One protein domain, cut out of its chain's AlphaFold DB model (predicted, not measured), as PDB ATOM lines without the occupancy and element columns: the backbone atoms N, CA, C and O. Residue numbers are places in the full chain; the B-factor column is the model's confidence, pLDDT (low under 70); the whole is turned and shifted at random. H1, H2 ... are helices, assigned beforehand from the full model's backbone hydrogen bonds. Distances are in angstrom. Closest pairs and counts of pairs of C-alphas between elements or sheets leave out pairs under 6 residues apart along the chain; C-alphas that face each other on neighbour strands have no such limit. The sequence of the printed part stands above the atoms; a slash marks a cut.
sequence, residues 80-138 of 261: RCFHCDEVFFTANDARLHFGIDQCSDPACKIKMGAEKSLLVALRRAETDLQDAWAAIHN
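This is residues 80 to 138 of the 261 residues of an uncharacterized protein of Agrobacterium tumefaciens F2 (UniProt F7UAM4). What shape is this? From residue 80 a loop leads into a small body of loops with the short helices H1 and H2, and the long helix H3 crosses H1 and sticks out as an arm with residues 131 to 137. How is it built? The 59 printed residues hold H1, H2 and H3 in that order, class all helix, only just loose, close to compact, with a radius of gyration of the C-alphas of 12.5 A and spans of 39 by 20 by 18 A.

Where are the short helices? H1, residues 91 to 98, begins at C-alpha 91 (-45.416, -98.455, 7.910); H2 is residues 107 to 110. Where is H3? Residues 116 to 137 run 31.9 A to C-alpha 137 (-45.851, -97.584, 36.518).

What touches H1? H2 does, closest C-alphas His 97 and Ala 107, 4.8 A. H3 only just does, with 3 pairs of C-alphas within 8 A, by residues 119 to 123 alone, closest C-alphas Leu 96 and Arg 123, 6.8 A, about perpendicular at 88 degrees. And the backbones? In H1 and H3 every O i to N i+4 pair is within hydrogen-bond range; H2 is too short for one.

How large? The farthest C-alphas, Asp 85 and Asn 138, are 38.6 A apart. Any cut or weak place? The printed part has no cut; residues 111 to 114 have pLDDT under 70.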
ATOM      1  N   ARG A  80     -51.763 -90.993   4.041       91.31
ATOM      2  CA  ARG A  80     -51.612 -89.594   3.617       91.31
ATOM      3  C   ARG A  80     -51.626 -88.678   4.832       91.31
ATOM      4  O   ARG A  80     -52.530 -88.774   5.660       91.31
ATOM      5  N   CYS A  81     -50.651 -87.779   4.933       90.81
ATOM      6  CA  CYS A  81     -50.650 -86.762   5.978       90.81
ATOM      7  C   CYS A  81     -51.595 -85.613   5.623       90.81
ATOM      8  O   CYS A  81     -51.472 -85.017   4.561       90.81
ATOM      9  N   PHE A  82     -52.491 -85.251   6.541       91.31
ATOM     10  CA  PHE A  82     -53.419 -84.132   6.354       91.31
ATOM     11  C   PHE A  82     -52.728 -82.755   6.306       91.31
ATOM     12  O   PHE A  82     -53.272 -81.811   5.750       91.31
ATOM     13  N   HIS A  83     -51.536 -82.617   6.896       89.44
ATOM     14  CA  HIS A  83     -50.870 -81.317   7.036       89.44
ATOM     15  C   HIS A  83     -49.930 -80.963   5.883       89.44
ATOM     16  O   HIS A  83     -49.766 -79.784   5.585       89.44
ATOM     17  N   CYS A  84     -49.294 -81.957   5.262       89.56
ATOM     18  CA  CYS A  84     -48.341 -81.744   4.169       89.56
ATOM     19  C   CYS A  84     -48.679 -82.522   2.894       89.56
ATOM     20  O   CYS A  84     -47.905 -82.473   1.943       89.56
ATOM     21  N   ASP A  85     -49.788 -83.269   2.882       90.06
ATOM     22  CA  ASP A  85     -50.240 -84.112   1.765       90.06
ATOM     23  C   ASP A  85     -49.260 -85.202   1.298       90.06
ATOM     24  O   ASP A  85     -49.510 -85.894   0.306       90.06
ATOM     25  N   GLU A  86     -48.168 -85.415   2.035       89.56
ATOM     26  CA  GLU A  86     -47.200 -86.471   1.761       89.56
ATOM     27  C   GLU A  86     -47.843 -87.853   1.950       89.56
ATOM     28  O   GLU A  86     -48.628 -88.075   2.880       89.56
ATOM     29  N   VAL A  87     -47.526 -88.781   1.041       91.19
ATOM     30  CA  VAL A  87     -48.077 -90.141   1.026       91.19
ATOM     31  C   VAL A  87     -46.977 -91.144   1.349       91.19
ATOM     32  O   VAL A  87     -45.975 -91.238   0.642       91.19
ATOM     33  N   PHE A  88     -47.205 -91.937   2.388       90.88
ATOM     34  CA  PHE A  88     -46.303 -92.970   2.873       90.88
ATOM     35  C   PHE A  88     -46.815 -94.346   2.461       90.88
ATOM     36  O   PHE A  88     -47.975 -94.689   2.689       90.88
ATOM     37  N   PHE A  89     -45.934 -95.154   1.877       89.88
ATOM     38  CA  PHE A  89     -46.261 -96.516   1.439       89.88
ATOM     39  C   PHE A  89     -45.722 -97.589   2.385       89.88
ATOM     40  O   PHE A  89     -46.141 -98.741   2.309       89.88
ATOM     41  N   THR A  90     -44.805 -97.222   3.284       89.44
ATOM     42  CA  THR A  90     -44.266 -98.127   4.299       89.44
ATOM     43  C   THR A  90     -44.748 -97.710   5.680       89.44
ATOM     44  O   THR A  90     -44.834 -96.522   5.998       89.44
ATOM     45  N   ALA A  91     -45.026 -98.702   6.527       89.19
ATOM     46  CA  ALA A  91     -45.416 -98.455   7.910       89.19
ATOM     47  C   ALA A  91     -44.318 -97.714   8.690       89.19
ATOM     48  O   ALA A  91     -44.622 -96.899   9.552       89.19
ATOM     49  N   ASN A  92     -43.041 -97.960   8.376       88.62
ATOM     50  CA  ASN A  92     -41.931 -97.303   9.061       88.62
ATOM     51  C   ASN A  92     -41.828 -95.812   8.710       88.62
ATOM     52  O   ASN A  92     -41.636 -94.999   9.611       88.62
ATOM     53  N   ASP A  93     -41.995 -95.443   7.436       88.81
ATOM     54  CA  ASP A  93     -41.985 -94.032   7.034       88.81
ATOM     55  C   ASP A  93     -43.214 -93.297   7.582       88.81
ATOM     56  O   ASP A  93     -43.086 -92.189   8.101       88.81
ATOM     57  N   ALA A  94     -44.382 -93.952   7.562       91.25
ATOM     58  CA  ALA A  94     -45.588 -93.430   8.193       91.25
ATOM     59  C   ALA A  94     -45.375 -93.216   9.701       91.25
ATOM     60  O   ALA A  94     -45.634 -92.128  10.202       91.25
ATOM     61  N   ARG A  95     -44.830 -94.203  10.423       90.00
ATOM     62  CA  ARG A  95     -44.543 -94.095  11.864       90.00
ATOM     63  C   ARG A  95     -43.523 -93.000  12.173       90.00
ATOM     64  O   ARG A  95     -43.670 -92.287  13.159       90.00
ATOM     65  N   LEU A  96     -42.502 -92.829  11.334       90.88
ATOM     66  CA  LEU A  96     -41.526 -91.753  11.505       90.88
ATOM     67  C   LEU A  96     -42.192 -90.376  11.357       90.88
ATOM     68  O   LEU A  96     -41.881 -89.457  12.123       90.88
ATOM     69  N   HIS A  97     -43.118 -90.251  10.401       91.06
ATOM     70  CA  HIS A  97     -43.861 -89.022  10.172       91.06
ATOM     71  C   HIS A  97     -44.892 -88.764  11.273       91.06
ATOM     72  O   HIS A  97     -44.798 -87.743  11.943       91.06
ATOM     73  N   PHE A  98     -45.842 -89.668  11.498       92.06
ATOM     74  CA  PHE A  98     -46.969 -89.464  12.412       92.06
ATOM     75  C   PHE A  98     -46.607 -89.618  13.893       92.06
ATOM     76  O   PHE A  98     -47.211 -88.947  14.717       92.06
ATOM     77  N   GLY A  99     -45.602 -90.427  14.229       90.44
ATOM     78  CA  GLY A  99     -45.270 -90.775  15.612       90.44
ATOM     79  C   GLY A  99     -45.847 -92.124  16.036       90.44
ATOM     80  O   GLY A  99     -46.194 -92.956  15.193       90.44
ATOM     81  N   ILE A 100     -45.863 -92.374  17.347       86.06
ATOM     82  CA  ILE A 100     -46.252 -93.676  17.911       86.06
ATOM     83  C   ILE A 100     -47.767 -93.812  18.074       86.06
ATOM     84  O   ILE A 100     -48.304 -94.910  17.933       86.06
ATOM     85  N   ASP A 101     -48.452 -92.700  18.329       87.94
ATOM     86  CA  ASP A 101     -49.890 -92.638  18.556       87.94
ATOM     87  C   ASP A 101     -50.518 -91.399  17.896       87.94
ATOM     88  O   ASP A 101     -49.842 -90.542  17.330       87.94
ATOM     89  N   GLN A 102     -51.844 -91.308  17.969       85.62
ATOM     90  CA  GLN A 102     -52.625 -90.197  17.416       85.62
ATOM     91  C   GLN A 102     -52.396 -88.846  18.118       85.62
ATOM     92  O   GLN A 102     -52.839 -87.818  17.608       85.62
ATOM     93  N   CYS A 103     -51.761 -88.849  19.292       86.38
ATOM     94  CA  CYS A 103     -51.458 -87.653  20.075       86.38
ATOM     95  C   CYS A 103     -50.086 -87.068  19.716       86.38
ATOM     96  O   CYS A 103     -49.776 -85.944  20.101       86.38
ATOM     97  N   SER A 104     -49.270 -87.831  18.991       88.25
ATOM     98  CA  SER A 104     -47.944 -87.429  18.552       88.25
ATOM     99  C   SER A 104     -48.030 -86.317  17.507       88.25
ATOM    100  O   SER A 104     -48.807 -86.388  16.550       88.25
ATOM    101  N   ASP A 105     -47.184 -85.296  17.642       90.19
ATOM    102  CA  ASP A 105     -47.083 -84.275  16.607       90.19
ATOM    103  C   ASP A 105     -46.443 -84.867  15.341       90.19
ATOM    104  O   ASP A 105     -45.396 -85.524  15.417       90.19
ATOM    105  N   PRO A 106     -47.027 -84.650  14.151       91.31
ATOM    106  CA  PRO A 106     -46.452 -85.144  12.914       91.31
ATOM    107  C   PRO A 106     -45.173 -84.375  12.562       91.31
ATOM    108  O   PRO A 106     -45.032 -83.181  12.832       91.31
ATOM    109  N   ALA A 107     -44.243 -85.042  11.883       89.94
ATOM    110  CA  ALA A 107     -42.922 -84.513  11.558       89.94
ATOM    111  C   ALA A 107     -42.972 -83.192  10.772       89.94
ATOM    112  O   ALA A 107     -42.125 -82.328  10.989       89.94
ATOM    113  N   CYS A 108     -43.974 -83.008   9.907       88.25
ATOM    114  CA  CYS A 108     -44.197 -81.757   9.175       88.25
ATOM    115  C   CYS A 108     -44.550 -80.559  10.077       88.25
ATOM    116  O   CYS A 108     -44.294 -79.425   9.690       88.25
ATOM    117  N   LYS A 109     -45.104 -80.788  11.276       88.44
ATOM    118  CA  LYS A 109     -45.336 -79.738  12.282       88.44
ATOM    119  C   LYS A 109     -44.128 -79.515  13.179       88.44
ATOM    120  O   LYS A 109     -43.830 -78.379  13.526       88.44
ATOM    121  N   ILE A 110     -43.416 -80.590  13.517       82.94
ATOM    122  CA  ILE A 110     -42.182 -80.522  14.314       82.94
ATOM    123  C   ILE A 110     -41.078 -79.793  13.529       82.94
ATOM    124  O   ILE A 110     -40.194 -79.171  14.117       82.94
ATOM    125  N   LYS A 111     -41.111 -79.857  12.189       65.25
ATOM    126  CA  LYS A 111     -40.059 -79.310  11.333       65.25
ATOM    127  C   LYS A 111     -40.572 -78.435  10.199       65.25
ATOM    128  O   LYS A 111     -41.039 -78.935   9.184       65.25
ATOM    129  N   MET A 112     -40.211 -77.156  10.270       55.28
ATOM    130  CA  MET A 112     -39.721 -76.438   9.092       55.28
ATOM    131  C   MET A 112     -38.197 -76.643   8.978       55.28
ATOM    132  O   MET A 112     -37.424 -75.812   9.438       55.28
ATOM    133  N   GLY A 113     -37.749 -77.771   8.406       56.03
ATOM    134  CA  GLY A 113     -36.386 -77.874   7.846       56.03
ATOM    135  C   GLY A 113     -35.317 -78.711   8.566       56.03
ATOM    136  O   GLY A 113     -34.177 -78.710   8.118       56.03
ATOM    137  N   ALA A 114     -35.608 -79.454   9.633       57.34
ATOM    138  CA  ALA A 114     -34.559 -80.260  10.272       57.34
ATOM    139  C   ALA A 114     -34.328 -81.641   9.599       57.34
ATOM    140  O   ALA A 114     -35.231 -82.297   9.081       57.34
ATOM    141  N   GLU A 115     -33.115 -82.171   9.721       71.81
ATOM    142  CA  GLU A 115     -32.637 -83.366   9.003       71.81
ATOM    143  C   GLU A 115     -33.283 -84.693   9.454       71.81
ATOM    144  O   GLU A 115     -33.572 -84.888  10.636       71.81
ATOM    145  N   LYS A 116     -33.495 -85.646   8.535       77.31
ATOM    146  CA  LYS A 116     -34.149 -86.947   8.809       77.31
ATOM    147  C   LYS A 116     -33.541 -87.696  10.011       77.31
ATOM    148  O   LYS A 116     -34.278 -88.301  10.783       77.31
ATOM    149  N   SER A 117     -32.228 -87.587  10.218       81.50
ATOM    150  CA  SER A 117     -31.482 -88.153  11.355       81.50
ATOM    151  C   SER A 117     -32.008 -87.690  12.721       81.50
ATOM    152  O   SER A 117     -32.219 -88.510  13.614       81.50
ATOM    153  N   LEU A 118     -32.298 -86.396  12.872       84.69
ATOM    154  CA  LEU A 118     -32.821 -85.819  14.114       84.69
ATOM    155  C   LEU A 118     -34.255 -86.277  14.413       84.69
ATOM    156  O   LEU A 118     -34.597 -86.457  15.576       84.69
ATOM    157  N   LEU A 119     -35.089 -86.508  13.385       85.50
ATOM    158  CA  LEU A 119     -36.426 -87.091  13.606       85.50
ATOM    159  C   LEU A 119     -36.315 -88.520  14.123       85.50
ATOM    160  O   LEU A 119     -37.038 -88.896  15.035       85.50
ATOM    161  N   VAL A 120     -35.405 -89.312  13.555       89.69
ATOM    162  CA  VAL A 120     -35.189 -90.694  13.997       89.69
ATOM    163  C   VAL A 120     -34.735 -90.728  15.455       89.69
ATOM    164  O   VAL A 120     -35.266 -91.516  16.234       89.69
ATOM    165  N   ALA A 121     -33.799 -89.856  15.841       89.94
ATOM    166  CA  ALA A 121     -33.353 -89.742  17.227       89.94
ATOM    167  C   ALA A 121     -34.495 -89.327  18.169       89.94
ATOM    168  O   ALA A 121     -34.653 -89.935  19.225       89.94
ATOM    169  N   LEU A 122     -35.327 -88.361  17.761       88.69
ATOM    170  CA  LEU A 122     -36.503 -87.941  18.526       88.69
ATOM    171  C   LEU A 122     -37.493 -89.095  18.722       88.69
ATOM    172  O   LEU A 122     -37.850 -89.399  19.853       88.69
ATOM    173  N   ARG A 123     -37.883 -89.790  17.644       90.25
ATOM    174  CA  ARG A 123     -38.826 -90.922  17.728       90.25
ATOM    175  C   ARG A 123     -38.285 -92.072  18.573       90.25
ATOM    176  O   ARG A 123     -39.052 -92.779  19.226       90.25
ATOM    177  N   ARG A 124     -36.965 -92.270  18.570       92.19
ATOM    178  CA  ARG A 124     -36.313 -93.233  19.457       92.19
ATOM    179  C   ARG A 124     -36.428 -92.799  20.917       92.19
ATOM    180  O   ARG A 124     -36.883 -93.594  21.725       92.19
ATOM    181  N   ALA A 125     -36.114 -91.542  21.225       90.56
ATOM    182  CA  ALA A 125     -36.242 -91.004  22.577       90.56
ATOM    183  C   ALA A 125     -37.692 -91.051  23.098       90.56
ATOM    184  O   ALA A 125     -37.906 -91.382  24.257       90.56
ATOM    185  N   GLU A 126     -38.690 -90.779  22.250       90.12
ATOM    186  CA  GLU A 126     -40.114 -90.937  22.594       90.12
ATOM    187  C   GLU A 126     -40.460 -92.387  22.959       90.12
ATOM    188  O   GLU A 126     -41.160 -92.627  23.939       90.12
ATOM    189  N   THR A 127     -39.937 -93.356  22.198       90.94
ATOM    190  CA  THR A 127     -40.140 -94.786  22.482       90.94
ATOM    191  C   THR A 127     -39.483 -95.167  23.811       90.94
ATOM    192  O   THR A 127     -40.139 -95.748  24.670       90.94
ATOM    193  N   ASP A 128     -38.228 -94.759  24.021       92.25
ATOM    194  CA  ASP A 128     -37.481 -95.046  25.250       92.25
ATOM    195  C   ASP A 128     -38.170 -94.430  26.488       92.25
ATOM    196  O   ASP A 128     -38.220 -95.048  27.553       92.25
ATOM    197  N   LEU A 129     -38.742 -93.226  26.358       89.75
ATOM    198  CA  LEU A 129     -39.515 -92.573  27.421       89.75
ATOM    199  C   LEU A 129     -40.808 -93.324  27.740       89.75
ATOM    200  O   LEU A 129     -41.132 -93.491  28.915       89.75
ATOM    201  N   GLN A 130     -41.533 -93.780  26.719       88.38
ATOM    202  CA  GLN A 130     -42.760 -94.551  26.904       88.38
ATOM    203  C   GLN A 130     -42.474 -95.883  27.608       88.38
ATOM    204  O   GLN A 130     -43.179 -96.250  28.550       88.38
ATOM    205  N   ASP A 131     -41.402 -96.566  27.204       88.06
ATOM    206  CA  ASP A 131     -40.956 -97.815  27.819       88.06
ATOM    207  C   ASP A 131     -40.527 -97.598  29.277       88.06
ATOM    208  O   ASP A 131     -40.911 -98.366  30.161       88.06
ATOM    209  N   ALA A 132     -39.790 -96.520  29.562       86.38
ATOM    210  CA  ALA A 132     -39.400 -96.162  30.924       86.38
ATOM    211  C   ALA A 132     -40.614 -95.812  31.796       86.38
ATOM    212  O   ALA A 132     -40.704 -96.254  32.944       86.38
ATOM    213  N   TRP A 133     -41.571 -95.053  31.258       86.25
ATOM    214  CA  TRP A 133     -42.801 -94.708  31.962       86.25
ATOM    215  C   TRP A 133     -43.615 -95.960  32.293       86.25
ATOM    216  O   TRP A 133     -44.027 -96.133  33.442       86.25
ATOM    217  N   ALA A 134     -43.769 -96.865  31.322       86.12
ATOM    218  CA  ALA A 134     -44.415 -98.153  31.525       86.12
ATOM    219  C   ALA A 134     -43.667 -98.999  32.564       86.12
ATOM    220  O   ALA A 134     -44.303 -99.587  33.428       86.12
ATOM    221  N   ALA A 135     -42.333 -99.029  32.543       81.62
ATOM    222  CA  ALA A 135     -41.539 -99.770  33.521       81.62
ATOM    223  C   ALA A 135     -41.691 -99.230  34.952       81.62
ATOM    224  O   ALA A 135     -41.723-100.019  35.892       81.62
ATOM    225  N   ILE A 136     -41.807 -97.909  35.126       81.38
ATOM    226  CA  ILE A 136     -42.014 -97.274  36.438       81.38
ATOM    227  C   ILE A 136     -43.425 -97.549  36.974       81.38
ATOM    228  O   ILE A 136     -43.583 -97.825  38.161       81.38
ATOM    229  N   HIS A 137     -44.443 -97.462  36.112       79.81
ATOM    230  CA  HIS A 137     -45.851 -97.584  36.518       79.81
ATOM    231  C   HIS A 137     -46.355 -99.021  36.542       79.81
ATOM    232  O   HIS A 137     -47.358 -99.317  37.186       79.81
ATOM    233  N   ASN A 138     -45.675 -99.932  35.853       80.81
ATOM    234  CA  ASN A 138     -45.935-101.343  36.008       80.81
ATOM    235  C   ASN A 138     -45.430-101.739  37.400       80.81
ATOM    236  O   ASN A 138     -44.227-101.839  37.632       80.81
TER     237      ASN A 138